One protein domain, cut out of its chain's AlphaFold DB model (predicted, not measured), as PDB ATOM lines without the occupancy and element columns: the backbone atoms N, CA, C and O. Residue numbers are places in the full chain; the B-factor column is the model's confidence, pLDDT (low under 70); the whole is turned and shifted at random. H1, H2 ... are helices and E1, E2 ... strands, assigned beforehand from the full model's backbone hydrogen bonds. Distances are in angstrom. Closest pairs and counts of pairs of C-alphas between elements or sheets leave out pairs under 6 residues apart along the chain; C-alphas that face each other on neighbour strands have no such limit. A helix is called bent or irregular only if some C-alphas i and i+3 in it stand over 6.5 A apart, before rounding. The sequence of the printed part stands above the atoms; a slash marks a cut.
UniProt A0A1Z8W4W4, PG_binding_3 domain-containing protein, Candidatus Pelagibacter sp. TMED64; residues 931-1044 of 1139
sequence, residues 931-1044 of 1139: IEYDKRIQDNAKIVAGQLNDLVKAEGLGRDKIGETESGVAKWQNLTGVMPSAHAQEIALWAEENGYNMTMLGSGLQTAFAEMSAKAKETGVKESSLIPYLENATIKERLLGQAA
ATOM      1  N   ILE A 931     150.805 234.188 271.716       69.94
ATOM      2  CA  ILE A 931     149.676 233.395 271.198       69.94
ATOM      3  C   ILE A 931     150.182 232.398 270.138       69.94
ATOM      4  O   ILE A 931     149.644 231.307 269.958       69.94
ATOM      5  N   GLU A 932     151.259 232.762 269.448       74.06
ATOM      6  CA  GLU A 932     151.963 231.962 268.458       74.06
ATOM      7  C   GLU A 932     152.695 230.762 269.086       74.06
ATOM      8  O   GLU A 932     152.743 229.698 268.463       74.06
ATOM      9  N   TYR A 933     153.230 230.896 270.307       79.25
ATOM     10  CA  TYR A 933     153.780 229.781 271.082       79.25
ATOM     11  C   TYR A 933     152.658 228.862 271.567       79.25
ATOM     12  O   TYR A 933     152.715 227.668 271.286       79.25
ATOM     13  N   ASP A 934     151.601 229.403 272.186       76.50
ATOM     14  CA  ASP A 934     150.439 228.614 272.634       76.50
ATOM     15  C   ASP A 934     149.852 227.784 271.484       76.50
ATOM     16  O   ASP A 934     149.588 226.585 271.622       76.50
ATOM     17  N   LYS A 935     149.706 228.406 270.308       76.25
ATOM     18  CA  LYS A 935     149.256 227.730 269.091       76.25
ATOM     19  C   LYS A 935     150.235 226.644 268.638       76.25
ATOM     20  O   LYS A 935     149.784 225.562 268.274       76.25
ATOM     21  N   ARG A 936     151.552 226.889 268.683       81.75
ATOM     22  CA  ARG A 936     152.561 225.865 268.363       81.75
ATOM     23  C   ARG A 936     152.472 224.673 269.316       81.75
ATOM     24  O   ARG A 936     152.476 223.548 268.834       81.75
ATOM     25  N   ILE A 937     152.316 224.890 270.625       85.19
ATOM     26  CA  ILE A 937     152.122 223.793 271.588       85.19
ATOM     27  C   ILE A 937     150.831 223.020 271.275       85.19
ATOM     28  O   ILE A 937     150.846 221.792 271.279       85.19
ATOM     29  N   GLN A 938     149.732 223.698 270.922       81.06
ATOM     30  CA  GLN A 938     148.489 223.036 270.495       81.06
ATOM     31  C   GLN A 938     148.629 222.255 269.177       81.06
ATOM     32  O   GLN A 938     147.976 221.225 269.010       81.06
ATOM     33  N   ASP A 939     149.439 222.728 268.228       85.31
ATOM     34  CA  ASP A 939     149.698 222.035 266.963       85.31
ATOM     35  C   ASP A 939     150.640 220.828 267.171       85.31
ATOM     36  O   ASP A 939     150.316 219.727 266.722       85.31
ATOM     37  N   ASN A 940     151.709 220.973 267.963       86.56
ATOM     38  CA  ASN A 940     152.568 219.871 268.419       86.56
ATOM     39  C   ASN A 940     151.761 218.801 269.181       86.56
ATOM     40  O   ASN A 940     151.899 217.605 268.921       86.56
ATOM     41  N   ALA A 941     150.851 219.212 270.070       88.88
ATOM     42  CA  ALA A 941     149.991 218.306 270.829       88.88
ATOM     43  C   ALA A 941     149.075 217.454 269.933       88.88
ATOM     44  O   ALA A 941     148.723 216.342 270.314       88.88
ATOM     45  N   LYS A 942     148.717 217.905 268.720       88.38
ATOM     46  CA  LYS A 942     147.966 217.074 267.756       88.38
ATOM     47  C   LYS A 942     148.835 215.954 267.179       88.38
ATOM     48  O   LYS A 942     148.337 214.847 266.995       88.38
ATOM     49  N   ILE A 943     150.121 216.224 266.941       86.88
ATOM     50  CA  ILE A 943     151.104 215.231 266.472       86.88
ATOM     51  C   ILE A 943     151.311 214.167 267.558       86.88
ATOM     52  O   ILE A 943     151.109 212.978 267.306       86.88
ATOM     53  N   VAL A 944     151.597 214.603 268.789       90.12
ATOM     54  CA  VAL A 944     151.777 213.716 269.952       90.12
ATOM     55  C   VAL A 944     150.500 212.922 270.254       90.12
ATOM     56  O   VAL A 944     150.565 211.719 270.495       90.12
ATOM     57  N   ALA A 945     149.316 213.541 270.174       90.81
ATOM     58  CA  ALA A 945     148.042 212.838 270.344       90.81
ATOM     59  C   ALA A 945     147.790 211.785 269.253       90.81
ATOM     60  O   ALA A 945     147.085 210.812 269.525       90.81
ATOM     61  N   GLY A 946     148.352 211.953 268.050       89.44
ATOM     62  CA  GLY A 946     148.383 210.934 267.000       89.44
ATOM     63  C   GLY A 946     149.261 209.746 267.394       89.44
ATOM     64  O   GLY A 946     148.766 208.628 267.498       89.44
ATOM     65  N   GLN A 947     150.529 209.999 267.729       90.25
ATOM     66  CA  GLN A 947     151.484 208.963 268.148       90.25
ATOM     67  C   GLN A 947     150.975 208.164 269.368       90.25
ATOM     68  O   GLN A 947     150.944 206.934 269.350       90.25
ATOM     69  N   LEU A 948     150.477 208.850 270.405       91.50
ATOM     70  CA  LEU A 948     149.871 208.217 271.583       91.50
ATOM     71  C   LEU A 948     148.608 207.411 271.242       91.50
ATOM     72  O   LEU A 948     148.335 206.398 271.884       91.50
ATOM     73  N   ASN A 949     147.829 207.834 270.241       92.06
ATOM     74  CA  ASN A 949     146.649 207.097 269.790       92.06
ATOM     75  C   ASN A 949     147.000 205.719 269.226       92.06
ATOM     76  O   ASN A 949     146.166 204.818 269.316       92.06
ATOM     77  N   ASP A 950     148.179 205.562 268.637       91.06
ATOM     78  CA  ASP A 950     148.621 204.299 268.055       91.06
ATOM     79  C   ASP A 950     149.343 203.442 269.101       91.06
ATOM     80  O   ASP A 950     149.033 202.257 269.231       91.06
ATOM     81  N   LEU A 951     150.174 204.050 269.958       92.44
ATOM     82  CA  LEU A 951     150.816 203.375 271.097       92.44
ATOM     83  C   LEU A 951     149.790 202.767 272.076       92.44
ATOM     84  O   LEU A 951     149.913 201.600 272.439       92.44
ATOM     85  N   VAL A 952     148.721 203.494 272.430       91.50
ATOM     86  CA  VAL A 952     147.618 202.979 273.277       91.50
ATOM     87  C   VAL A 952     146.849 201.827 272.600       91.50
ATOM     88  O   VAL A 952     146.267 200.982 273.281       91.50
ATOM     89  N   LYS A 953     146.853 201.751 271.262       91.06
ATOM     90  CA  LYS A 953     146.197 200.680 270.489       91.06
ATOM     91  C   LYS A 953     147.123 199.503 270.163       91.06
ATOM     92  O   LYS A 953     146.612 198.469 269.719       91.06
ATOM     93  N   ALA A 954     148.429 199.608 270.389       91.31
ATOM     94  CA  ALA A 954     149.363 198.510 270.177       91.31
ATOM     95  C   ALA A 954     149.136 197.391 271.213       91.31
ATOM     96  O   ALA A 954     149.132 197.636 272.422       91.31
ATOM     97  N   GLU A 955     148.921 196.166 270.729       88.88
ATOM     98  CA  GLU A 955     148.783 194.968 271.568       88.88
ATOM     99  C   GLU A 955     150.126 194.607 272.224       88.88
ATOM    100  O   GLU A 955     151.184 194.800 271.626       88.88
ATOM    101  N   GLY A 956     150.103 194.147 273.477       84.00
ATOM    102  CA  GLY A 956     151.306 193.873 274.272       84.00
ATOM    103  C   GLY A 956     151.942 195.125 274.891       84.00
ATOM    104  O   GLY A 956     152.557 195.026 275.957       84.00
ATOM    105  N   LEU A 957     151.760 196.287 274.250       86.50
ATOM    106  CA  LEU A 957     152.342 197.575 274.628       86.50
ATOM    107  C   LEU A 957     151.340 198.468 275.379       86.50
ATOM    108  O   LEU A 957     151.467 198.630 276.582       86.50
ATOM    109  N   GLY A 958     150.333 199.031 274.702       86.88
ATOM    110  CA  GLY A 958     149.351 199.940 275.317       86.88
ATOM    111  C   GLY A 958     148.092 199.265 275.839       86.88
ATOM    112  O   GLY A 958     147.411 199.808 276.714       86.88
ATOM    113  N   ARG A 959     147.792 198.063 275.342       90.25
ATOM    114  CA  ARG A 959     146.674 197.229 275.788       90.25
ATOM    115  C   ARG A 959     146.990 195.746 275.622       90.25
ATOM    116  O   ARG A 959     147.653 195.363 274.665       90.25
ATOM    117  N   ASP A 960     146.425 194.920 276.492       90.25
ATOM    118  CA  ASP A 960     146.408 193.462 276.324       90.25
ATOM    119  C   ASP A 960     144.975 192.974 276.052       90.25
ATOM    120  O   ASP A 960     143.988 193.581 276.495       90.25
ATOM    121  N   LYS A 961     144.847 191.869 275.309       90.50
ATOM    122  CA  LYS A 961     143.569 191.192 275.065       90.50
ATOM    123  C   LYS A 961     143.188 190.344 276.282       90.50
ATOM    124  O   LYS A 961     143.806 189.322 276.560       90.50
ATOM    125  N   ILE A 962     142.122 190.740 276.977       89.81
ATOM    126  CA  ILE A 962     141.602 190.065 278.183       89.81
ATOM    127  C   ILE A 962     140.456 189.081 277.893       89.81
ATOM    128  O   ILE A 962     139.857 188.526 278.812       89.81
ATOM    129  N   GLY A 963     140.106 188.884 276.620       88.62
ATOM    130  CA  GLY A 963     139.093 187.922 276.194       88.62
ATOM    131  C   GLY A 963     138.418 188.315 274.885       88.62
ATOM    132  O   GLY A 963     138.947 189.099 274.096       88.62
ATOM    133  N   GLU A 964     137.219 187.783 274.666       90.56
ATOM    134  CA  GLU A 964     136.430 187.988 273.448       90.56
ATOM    135  C   GLU A 964     134.924 188.028 273.776       90.56
ATOM    136  O   GLU A 964     134.501 187.731 274.905       90.56
ATOM    137  N   THR A 965     134.101 188.459 272.822       85.19
ATOM    138  CA  THR A 965     132.646 188.243 272.830       85.19
ATOM    139  C   THR A 965     132.295 186.972 272.060       85.19
ATOM    140  O   THR A 965     133.060 186.511 271.219       85.19
ATOM    141  N   GLU A 966     131.089 186.449 272.279       79.81
ATOM    142  CA  GLU A 966     130.520 185.331 271.499       79.81
ATOM    143  C   GLU A 966     130.430 185.639 269.989       79.81
ATOM    144  O   GLU A 966     130.359 184.736 269.163       79.81
ATOM    145  N   SER A 967     130.474 186.926 269.628       76.31
ATOM    146  CA  SER A 967     130.490 187.462 268.264       76.31
ATOM    147  C   SER A 967     131.894 187.766 267.705       76.31
ATOM    148  O   SER A 967     131.997 188.436 266.680       76.31
ATOM    149  N   GLY A 968     132.972 187.311 268.357       84.81
ATOM    150  CA  GLY A 968     134.349 187.449 267.856       84.81
ATOM    151  C   GLY A 968     134.999 188.827 268.062       84.81
ATOM    152  O   GLY A 968     136.006 189.147 267.432       84.81
ATOM    153  N   VAL A 969     134.435 189.686 268.921       84.94
ATOM    154  CA  VAL A 969     134.999 191.015 269.208       84.94
ATOM    155  C   VAL A 969     135.932 190.924 270.415       84.94
ATOM    156  O   VAL A 969     135.497 190.661 271.539       84.94
ATOM    157  N   ALA A 970     137.226 191.159 270.194       86.88
ATOM    158  CA  ALA A 970     138.239 191.143 271.248       86.88
ATOM    159  C   ALA A 970     137.954 192.190 272.342       86.88
ATOM    160  O   ALA A 970     137.699 193.363 272.055       86.88
ATOM    161  N   LYS A 971     138.040 191.764 273.607       88.94
ATOM    162  CA  LYS A 971     137.961 192.628 274.791       88.94
ATOM    163  C   LYS A 971     139.370 193.047 275.193       88.94
ATOM    164  O   LYS A 971     140.242 192.199 275.370       88.94
ATOM    165  N   TRP A 972     139.570 194.346 275.369       89.38
ATOM    166  CA  TRP A 972     140.876 194.953 275.622       89.38
ATOM    167  C   TRP A 972     140.937 195.581 277.009       89.38
ATOM    168  O   TRP A 972     139.947 196.146 277.475       89.38
ATOM    169  N   GLN A 973     142.110 195.536 277.632       88.19
ATOM    170  CA  GLN A 973     142.416 196.305 278.832       88.19
ATOM    171  C   GLN A 973     143.636 197.186 278.569       88.19
ATOM    172  O   GLN A 973     144.713 196.672 278.275       88.19
ATOM    173  N   ASN A 974     143.477 198.505 278.702       88.62
ATOM    174  CA  ASN A 974     144.595 199.445 278.618       88.62
ATOM    175  C   ASN A 974     145.591 199.180 279.754       88.62
ATOM    176  O   ASN A 974     145.184 198.918 280.893       88.62
ATOM    177  N   LEU A 975     146.880 199.267 279.450       87.38
ATOM    178  CA  LEU A 975     147.975 199.018 280.386       87.38
ATOM    179  C   LEU A 975     148.382 200.288 281.136       87.38
ATOM    180  O   LEU A 975     148.573 200.233 282.347       87.38
ATOM    181  N   THR A 976     148.403 201.432 280.452       86.06
ATOM    182  CA  THR A 976     148.721 202.748 281.025       86.06
ATOM    183  C   THR A 976     147.457 203.576 281.300       86.06
ATOM    184  O   THR A 976     146.371 203.277 280.792       86.06
ATOM    185  N   GLY A 977     147.583 204.633 282.111       86.31
ATOM    186  CA  GLY A 977     146.547 205.653 282.320       86.31
ATOM    187  C   GLY A 977     146.573 206.794 281.290       86.31
ATOM    188  O   GLY A 977     145.768 207.723 281.378       86.31
ATOM    189  N   VAL A 978     147.486 206.744 280.313       88.06
ATOM    190  CA  VAL A 978     147.727 207.823 279.346       88.06
ATOM    191  C   VAL A 978     146.565 207.930 278.354       88.06
ATOM    192  O   VAL A 978     146.455 207.169 277.395       88.06
ATOM    193  N   MET A 979     145.698 208.922 278.553       86.69
ATOM    194  CA  MET A 979     144.707 209.334 277.553       86.69
ATOM    195  C   MET A 979     145.357 210.261 276.504       86.69
ATOM    196  O   MET A 979     145.798 211.349 276.892       86.69
ATOM    197  N   PRO A 980     145.389 209.900 275.200       86.69
ATOM    198  CA  PRO A 980     146.116 210.654 274.172       86.69
ATOM    199  C   PRO A 980     145.728 212.132 274.059       86.69
ATOM    200  O   PRO A 980     146.596 212.987 273.947       86.69
ATOM    201  N   SER A 981     144.435 212.455 274.129       76.56
ATOM    202  CA  SER A 981     143.939 213.832 273.994       76.56
ATOM    203  C   SER A 981     144.144 214.709 275.233       76.56
ATOM    204  O   SER A 981     144.024 215.923 275.120       76.56
ATOM    205  N   ALA A 982     144.426 214.120 276.401       79.19
ATOM    206  CA  ALA A 982     144.616 214.859 277.650       79.19
ATOM    207  C   ALA A 982     146.098 215.155 277.929       79.19
ATOM    208  O   ALA A 982     146.443 216.277 278.281       79.19
ATOM    209  N   HIS A 983     146.977 214.168 277.722       89.19
ATOM    210  CA  HIS A 983     148.394 214.259 278.107       89.19
ATOM    211  C   HIS A 983     149.310 214.708 276.956       89.19
ATOM    212  O   HIS A 983     150.460 215.073 277.182       89.19
ATOM    213  N   ALA A 984     148.829 214.744 275.706       88.25
ATOM    214  CA  ALA A 984     149.652 215.196 274.584       88.25
ATOM    215  C   ALA A 984     150.078 216.672 274.678       88.25
ATOM    216  O   ALA A 984     151.126 217.020 274.144       88.25
ATOM    217  N   GLN A 985     149.310 217.533 275.357       83.12
ATOM    218  CA  GLN A 985     149.707 218.929 275.584       83.12
ATOM    219  C   GLN A 985     150.797 219.053 276.661       83.12
ATOM    220  O   GLN A 985     151.709 219.855 276.497       83.12
ATOM    221  N   GLU A 986     150.736 218.234 277.714       87.44
ATOM    222  CA  GLU A 986     151.779 218.110 278.746       87.44
ATOM    223  C   GLU A 986     153.105 217.649 278.118       87.44
ATOM    224  O   GLU A 986     154.134 218.298 278.275       87.44
ATOM    225  N   ILE A 987     153.053 216.590 277.305       89.00
ATOM    226  CA  ILE A 987     154.214 216.030 276.599       89.00
ATOM    227  C   ILE A 987     154.768 216.998 275.541       89.00
ATOM    228  O   ILE A 987     155.983 217.158 275.441       89.00
ATOM    229  N   ALA A 988     153.910 217.675 274.769       85.44
ATOM    230  CA  ALA A 988     154.344 218.663 273.776       85.44
ATOM    231  C   ALA A 988     154.969 219.918 274.411       85.44
ATOM    232  O   ALA A 988     155.878 220.499 273.820       85.44
ATOM    233  N   LEU A 989     154.501 220.326 275.598       81.31
ATOM    234  CA  LEU A 989     155.104 221.409 276.376       81.31
ATOM    235  C   LEU A 989     156.470 220.984 276.926       81.31
ATOM    236  O   LEU A 989     157.462 221.641 276.626       81.31
ATOM    237  N   TRP A 990     156.541 219.853 277.636       85.69
ATOM    238  CA  TRP A 990     157.792 219.320 278.190       85.69
ATOM    239  C   TRP A 990     158.872 219.123 277.116       85.69
ATOM    240  O   TRP A 990     160.042 219.440 277.339       85.69
ATOM    241  N   ALA A 991     158.486 218.629 275.935       81.00
ATOM    242  CA  ALA A 991     159.416 218.396 274.836       81.00
ATOM    243  C   ALA A 991     160.010 219.716 274.322       81.00
ATOM    244  O   ALA A 991     161.210 219.797 274.085       81.00
ATOM    245  N   GLU A 992     159.196 220.768 274.224       75.50
ATOM    246  CA  GLU A 992     159.633 222.117 273.849       75.50
ATOM    247  C   GLU A 992     160.457 222.807 274.951       75.50
ATOM    248  O   GLU A 992     161.426 223.498 274.641       75.50
ATOM    249  N   GLU A 993     160.138 222.585 276.230       69.75
ATOM    250  CA  GLU A 993     160.923 223.079 277.375       69.75
ATOM    251  C   GLU A 993     162.304 222.408 277.480       69.75
ATOM    252  O   GLU A 993     163.265 223.049 277.904       69.75
ATOM    253  N   ASN A 994     162.430 221.153 277.036       71.06
ATOM    254  CA  ASN A 994     163.696 220.415 276.976       71.06
ATOM    255  C   ASN A 994     164.373 220.445 275.584       71.06
ATOM    256  O   ASN A 994     165.400 219.798 275.393       71.06
ATOM    257  N   GLY A 995     163.842 221.211 274.623       68.38
ATOM    258  CA  GLY A 995     164.470 221.455 273.315       68.38
ATOM    259  C   GLY A 995     164.317 220.347 272.259       68.38
ATOM    260  O   GLY A 995     164.976 220.406 271.221       68.38
ATOM    261  N   TYR A 996     163.454 219.354 272.478       71.25
ATOM    262  CA  TYR A 996     163.244 218.232 271.562       71.25
ATOM    263  C   TYR A 996     162.424 218.607 270.319       71.25
ATOM    264  O   TYR A 996     161.353 219.208 270.394       71.25
ATOM    265  N   ASN A 997     162.891 218.156 269.153       69.00
ATOM    266  CA  ASN A 997     162.133 218.202 267.904       69.00
ATOM    267  C   ASN A 997     161.044 217.108 267.903       69.00
ATOM    268  O   ASN A 997     161.331 215.952 268.212       69.00
ATOM    269  N   MET A 998     159.813 217.442 267.498       73.44
ATOM    270  CA  MET A 998     158.674 216.506 267.456       73.44
ATOM    271  C   MET A 998     158.930 215.256 266.591       73.44
ATOM    272  O   MET A 998     158.337 214.210 266.846       73.44
ATOM    273  N   THR A 999     159.826 215.334 265.599       65.31
ATOM    274  CA  THR A 999     160.256 214.168 264.806       65.31
ATOM    275  C   THR A 999     161.108 213.200 265.631       65.31
ATOM    276  O   THR A 999     160.868 211.997 265.600       65.31
ATOM    277  N   MET A1000     162.069 213.721 266.403       60.78
ATOM    278  CA  MET A1000     162.940 212.929 267.289       60.78
ATOM    279  C   MET A1000     162.186 212.394 268.510       60.78
ATOM    280  O   MET A1000     162.537 211.355 269.051       60.78
ATOM    281  N   LEU A1001     161.107 213.067 268.920       76.62
ATOM    282  CA  LEU A1001     160.288 212.646 270.054       76.62
ATOM    283  C   LEU A1001     159.648 211.258 269.855       76.62
ATOM    284  O   LEU A1001     159.328 210.608 270.841       76.62
ATOM    285  N   GLY A1002     159.456 210.782 268.618       79.81
ATOM    286  CA  GLY A1002     158.723 209.537 268.337       79.81
ATOM    287  C   GLY A1002     159.345 208.265 268.933       79.81
ATOM    288  O   GLY A1002     158.626 207.444 269.507       79.81
ATOM    289  N   SER A1003     160.667 208.108 268.836       78.50
ATOM    290  CA  SER A1003     161.419 206.962 269.373       78.50
ATOM    291  C   SER A1003     161.513 207.007 270.899       78.50
ATOM    292  O   SER A1003     161.211 206.009 271.566       78.50
ATOM    293  N   GLY A1004     161.820 208.178 271.464       82.00
ATOM    294  CA  GLY A1004     161.756 208.430 272.903       82.00
ATOM    295  C   GLY A1004     160.364 208.158 273.484       82.00
ATOM    296  O   GLY A1004     160.247 207.462 274.489       82.00
ATOM    297  N   LEU A1005     159.295 208.603 272.813       87.38
ATOM    298  CA  LEU A1005     157.901 208.377 273.215       87.38
ATOM    299  C   LEU A1005     157.535 206.886 273.213       87.38
ATOM    300  O   LEU A1005     156.933 206.407 274.172       87.38
ATOM    301  N   GLN A1006     157.919 206.138 272.173       88.00
ATOM    302  CA  GLN A1006     157.694 204.690 272.114       88.00
ATOM    303  C   GLN A1006     158.456 203.950 273.226       88.00
ATOM    304  O   GLN A1006     157.901 203.043 273.849       88.00
ATOM    305  N   THR A1007     159.700 204.352 273.497       85.88
ATOM    306  CA  THR A1007     160.555 203.758 274.539       85.88
ATOM    307  C   THR A1007     160.004 204.041 275.936       85.88
ATOM    308  O   THR A1007     159.783 203.113 276.712       85.88
ATOM    309  N   ALA A1008     159.675 205.299 276.227       88.69
ATOM    310  CA  ALA A1008     159.045 205.730 277.471       88.69
ATOM    311  C   ALA A1008     157.738 204.978 277.748       88.69
ATOM    312  O   ALA A1008     157.486 204.499 278.853       88.69
ATOM    313  N   PHE A1009     156.909 204.826 276.714       90.69
ATOM    314  CA  PHE A1009     155.632 204.132 276.805       90.69
ATOM    315  C   PHE A1009     155.809 202.613 276.987       90.69
ATOM    316  O   PHE A1009     154.989 201.982 277.657       90.69
ATOM    317  N   ALA A1010     156.897 202.020 276.480       89.31
ATOM    318  CA  ALA A1010     157.273 200.636 276.768       89.31
ATOM    319  C   ALA A1010     157.728 200.443 278.227       89.31
ATOM    320  O   ALA A1010     157.229 199.540 278.897       89.31
ATOM    321  N   GLU A1011     158.612 201.308 278.739       87.56
ATOM    322  CA  GLU A1011     159.078 201.268 280.137       87.56
ATOM    323  C   GLU A1011     157.914 201.436 281.127       87.56
ATOM    324  O   GLU A1011     157.748 200.629 282.045       87.56
ATOM    325  N   MET A1012     157.045 202.423 280.883       89.88
ATOM    326  CA  MET A1012     155.820 202.651 281.654       89.88
ATOM    327  C   MET A1012     154.914 201.414 281.674       89.88
ATOM    328  O   MET A1012     154.394 201.028 282.722       89.88
ATOM    329  N   SER A1013     154.731 200.769 280.520       89.69
ATOM    330  CA  SER A1013     153.856 199.600 280.388       89.69
ATOM    331  C   SER A1013     154.446 198.346 281.039       89.69
ATOM    332  O   SER A1013     153.696 197.528 281.569       89.69
ATOM    333  N   ALA A1014     155.777 198.210 281.070       88.19
ATOM    334  CA  ALA A1014     156.462 197.165 281.829       88.19
ATOM    335  C   ALA A1014     156.289 197.369 283.346       88.19
ATOM    336  O   ALA A1014     155.829 196.456 284.034       88.19
ATOM    337  N   LYS A1015     156.536 198.584 283.855       85.81
ATOM    338  CA  LYS A1015     156.335 198.936 285.275       85.81
ATOM    339  C   LYS A1015     154.872 198.794 285.712       85.81
ATOM    340  O   LYS A1015     154.607 198.326 286.820       85.81
ATOM    341  N   ALA A1016     153.912 199.093 284.835       88.19
ATOM    342  CA  ALA A1016     152.490 198.843 285.080       88.19
ATOM    343  C   ALA A1016     152.135 197.341 285.130       88.19
ATOM    344  O   ALA A1016     151.254 196.950 285.898       88.19
ATOM    345  N   LYS A1017     152.821 196.488 284.352       86.31
ATOM    346  CA  LYS A1017     152.666 195.019 284.395       86.31
ATOM    347  C   LYS A1017     153.292 194.390 285.645       86.31
ATOM    348  O   LYS A1017     152.740 193.423 286.158       86.31
ATOM    349  N   GLU A1018     154.392 194.945 286.149       86.38
ATOM    350  CA  GLU A1018     155.054 194.495 287.382       86.38
ATOM    351  C   GLU A1018     154.306 194.935 288.651       86.38
ATOM    352  O   GLU A1018     154.019 194.123 289.527       86.38
ATOM    353  N   THR A1019     153.963 196.223 288.750       86.81
ATOM    354  CA  THR A1019     153.407 196.826 289.978       86.81
ATOM    355  C   THR A1019     151.878 196.825 290.039       86.81
ATOM    356  O   THR A1019     151.299 197.049 291.103       86.81
ATOM    357  N   GLY A1020     151.201 196.646 288.899       82.25
ATOM    358  CA  GLY A1020     149.758 196.856 288.752       82.25
ATOM    359  C   GLY A1020     149.319 198.330 288.748       82.25
ATOM    360  O   GLY A1020     148.135 198.606 288.532       82.25
ATOM    361  N   VAL A1021     150.233 199.283 288.968       84.62
ATOM    362  CA  VAL A1021     149.932 200.720 289.031       84.62
ATOM    363  C   VAL A1021     149.877 201.306 287.621       84.62
ATOM    364  O   VAL A1021     150.830 201.213 286.852       84.62
ATOM    365  N   LYS A1022     148.756 201.950 287.283       86.44
ATOM    366  CA  LYS A1022     148.545 202.594 285.978       86.44
ATOM    367  C   LYS A1022     148.747 204.094 286.101       86.44
ATOM    368  O   LYS A1022     147.802 204.840 286.340       86.44
ATOM    369  N   GLU A1023     149.998 204.512 285.971       83.19
ATOM    370  CA  GLU A1023     150.377 205.925 285.983       83.19
ATOM    371  C   GLU A1023     149.768 206.677 284.781       83.19
ATOM    372  O   GLU A1023     149.428 206.074 283.757       83.19
ATOM    373  N   SER A1024     149.578 207.991 284.923       77.88
ATOM    374  CA  SER A1024     148.869 208.836 283.949       77.88
ATOM    375  C   SER A1024     149.775 209.791 283.169       77.88
ATOM    376  O   SER A1024     149.526 210.012 281.988       77.88
ATOM    377  N   SER A1025     150.832 210.318 283.796       84.88
ATOM    378  CA  SER A1025     151.857 211.117 283.111       84.88
ATOM    379  C   SER A1025     152.945 210.210 282.538       84.88
ATOM    380  O   SER A1025     153.379 209.263 283.192       84.88
ATOM    381  N   LEU A1026     153.395 210.514 281.320       87.75
ATOM    382  CA  LEU A1026     154.503 209.817 280.664       87.75
ATOM    383  C   LEU A1026     155.867 210.473 280.963       87.75
ATOM    384  O   LEU A1026     156.900 209.872 280.681       87.75
ATOM    385  N   ILE A1027     155.875 211.687 281.530       85.38
ATOM    386  CA  ILE A1027     157.057 212.559 281.621       85.38
ATOM    387  C   ILE A1027     158.287 211.887 282.265       85.38
ATOM    388  O   ILE A1027     159.341 211.937 281.633       85.38
ATOM    389  N   PRO A1028     158.201 211.168 283.407       81.31
ATOM    390  CA  PRO A1028     159.391 210.568 284.029       81.31
ATOM    391  C   PRO A1028     160.058 209.488 283.160       81.31
ATOM    392  O   PRO A1028     161.279 209.348 283.140       81.31
ATOM    393  N   TYR A1029     159.260 208.731 282.401       85.44
ATOM    394  CA  TYR A1029     159.761 207.736 281.445       85.44
ATOM    395  C   TYR A1029     160.305 208.393 280.181       85.44
ATOM    396  O   TYR A1029     161.216 207.865 279.551       85.44
ATOM    397  N   LEU A1030     159.737 209.539 279.801       82.88
ATOM    398  CA  LEU A1030     160.153 210.301 278.635       82.88
ATOM    399  C   LEU A1030     161.516 210.950 278.873       82.88
ATOM    400  O   LEU A1030     162.397 210.789 278.038       82.88
ATOM    401  N   GLU A1031     161.727 211.539 280.051       74.75
ATOM    402  CA  GLU A1031     163.040 211.986 280.530       74.75
ATOM    403  C   GLU A1031     164.053 210.838 280.521       74.75
ATOM    404  O   GLU A1031     165.113 210.962 279.911       74.75
ATOM    405  N   ASN A1032     163.711 209.685 281.104       75.00
ATOM    406  CA  ASN A1032     164.574 208.500 281.111       75.00
ATOM    407  C   ASN A1032     164.957 208.040 279.690       75.00
ATOM    408  O   ASN A1032     166.128 207.778 279.406       75.00
ATOM    409  N   ALA A1033     163.975 207.956 278.790       77.38
ATOM    410  CA  ALA A1033     164.154 207.491 277.422       77.38
ATOM    411  C   ALA A1033     164.985 208.465 276.575       77.38
ATOM    412  O   ALA A1033     165.938 208.040 275.924       77.38
ATOM    413  N   THR A1034     164.679 209.766 276.602       72.62
ATOM    414  CA  THR A1034     165.387 210.757 275.778       72.62
ATOM    415  C   THR A1034     166.754 211.138 276.345       72.62
ATOM    416  O   THR A1034     167.635 211.536 275.579       72.62
ATOM    417  N   ILE A1035     166.981 210.986 277.658       69.12
ATOM    418  CA  ILE A1035     168.325 211.036 278.254       69.12
ATOM    419  C   ILE A1035     169.163 209.886 277.686       69.12
ATOM    420  O   ILE A1035     170.228 210.150 277.129       69.12
ATOM    421  N   LYS A1036     168.673 208.636 277.724       69.00
ATOM    422  CA  LYS A1036     169.372 207.484 277.117       69.00
ATOM    423  C   LYS A1036     169.629 207.698 275.623       69.00
ATOM    424  O   LYS A1036     170.761 207.538 275.183       69.00
ATOM    425  N   GLU A1037     168.613 208.090 274.858       69.81
ATOM    426  CA  GLU A1037     168.697 208.262 273.401       69.81
ATOM    427  C   GLU A1037     169.713 209.338 272.985       69.81
ATOM    428  O   GLU A1037     170.605 209.063 272.186       69.81
ATOM    429  N   ARG A1038     169.656 210.535 273.588       64.44
ATOM    430  CA  ARG A1038     170.616 211.624 273.327       64.44
ATOM    431  C   ARG A1038     172.051 211.232 273.699       64.44
ATOM    432  O   ARG A1038     172.993 211.541 272.970       64.44
ATOM    433  N   LEU A1039     172.227 210.551 274.832       63.16
ATOM    434  CA  LEU A1039     173.549 210.173 275.330       63.16
ATOM    435  C   LEU A1039     174.124 208.938 274.621       63.16
ATOM    436  O   LEU A1039     175.339 208.781 274.624       63.16
ATOM    437  N   LEU A1040     173.324 208.097 273.959       61.53
ATOM    438  CA  LEU A1040     173.834 206.954 273.185       61.53
ATOM    439  C   LEU A1040     174.757 207.366 272.025       61.53
ATOM    440  O   LEU A1040     175.631 206.586 271.654       61.53
ATOM    441  N   GLY A1041     174.603 208.583 271.487       60.75
ATOM    442  CA  GLY A1041     175.551 209.167 270.534       60.75
ATOM    443  C   GLY A1041     176.739 209.862 271.209       60.75
ATOM    444  O   GLY A1041     177.887 209.599 270.867       60.75
ATOM    445  N   GLN A1042     176.470 210.749 272.174       59.78
ATOM    446  CA  GLN A1042     177.488 211.664 272.716       59.78
ATOM    447  C   GLN A1042     178.266 211.098 273.913       59.78
ATOM    448  O   GLN A1042     179.456 211.357 274.040       59.78
ATOM    449  N   ALA A1043     177.634 210.319 274.791       65.19
ATOM    450  CA  ALA A1043     178.176 209.870 276.078       65.19
ATOM    451  C   ALA A1043     177.731 208.429 276.405       65.19
ATOM    452  O   ALA A1043     177.156 208.155 277.460       65.19
ATOM    453  N   ALA A1044     177.978 207.495 275.482       72.06
ATOM    454  CA  ALA A1044     177.371 206.159 275.491       72.06
ATOM    455  C   ALA A1044     177.648 205.308 276.753       72.06
ATOM    456  O   ALA A1044     176.870 204.409 277.061       72.06
TER     457      ALA A1044
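Overview. This is residues 931 to 1044 of the 1139 residues of the protein "PG_binding_3 domain-containing protein" of Candidatus Pelagibacter sp. TMED64 (UniProt A0A1Z8W4W4). Look for a two-stranded antiparallel hairpin, E1 and E2, reaching out at one end of two helix pairs: H1 and H2 cross each other, and the first part of H4 packs on H3. The printed part has 114 residues, with four named helices and two named strands in the order H1, E1, E2, H2, H3, H4; the class is mostly helix. It is compact, with a radius of gyration of the C-alphas of 15.4 A, and spans 50 by 37 by 21 A.

Arrangement. Start at the hairpin of E1, residues 959 to 964, and E2, residues 970 to 974: N 960 and O 973 are 3.0 A apart, within hydrogen-bond range. H1, residues 931 to 951, touches H2, residues 980 to 993, at a steep tilt of 56 degrees, opposite ways; the closest C-alphas, of Ala 941 and Gln 985, are 4.8 A apart. H3, residues 1001 to 1019, touches H4, residues 1027 to 1042, at a steep tilt of 53 degrees, opposite ways, closest at the C-alphas of Ala 1008 and Tyr 1029, 4.5 A. H1, with residues 947 to 951 alone, only just touches H3, with 3 pairs of C-alphas within 8 A, the closest Leu 951 and Gln 1006 at 7.1 A. Every O i to N i+4 pair is within hydrogen-bond range in H3; H1 has 16 of 17, H2 8 of 10 and H4 10 of 12.

Along the chain. Find C-alpha 959 at (146.674, 197.229, 275.788), where E1 begins its 14.0 A; E2 measures 12.8 A. H1 runs 30.0 A from C-alpha 931 at (149.676, 233.395, 271.198). H2, 19.6 A, is only just irregular: C-alphas 982 and 985 are 6.8 A apart. H3 measures 26.4 A, and H4 runs 22.3 A to C-alpha 1042 at (177.488, 211.664, 272.716).

Size, cuts and confidence. The C-alphas of Glu 966 and Gln 1042, the two farthest apart, are 53.9 A apart. The printed part has no cut and no long link. Confidence is under 70 at 15 residues, among them 1035 to 1043, of which 1035 to 1042 belong to H4.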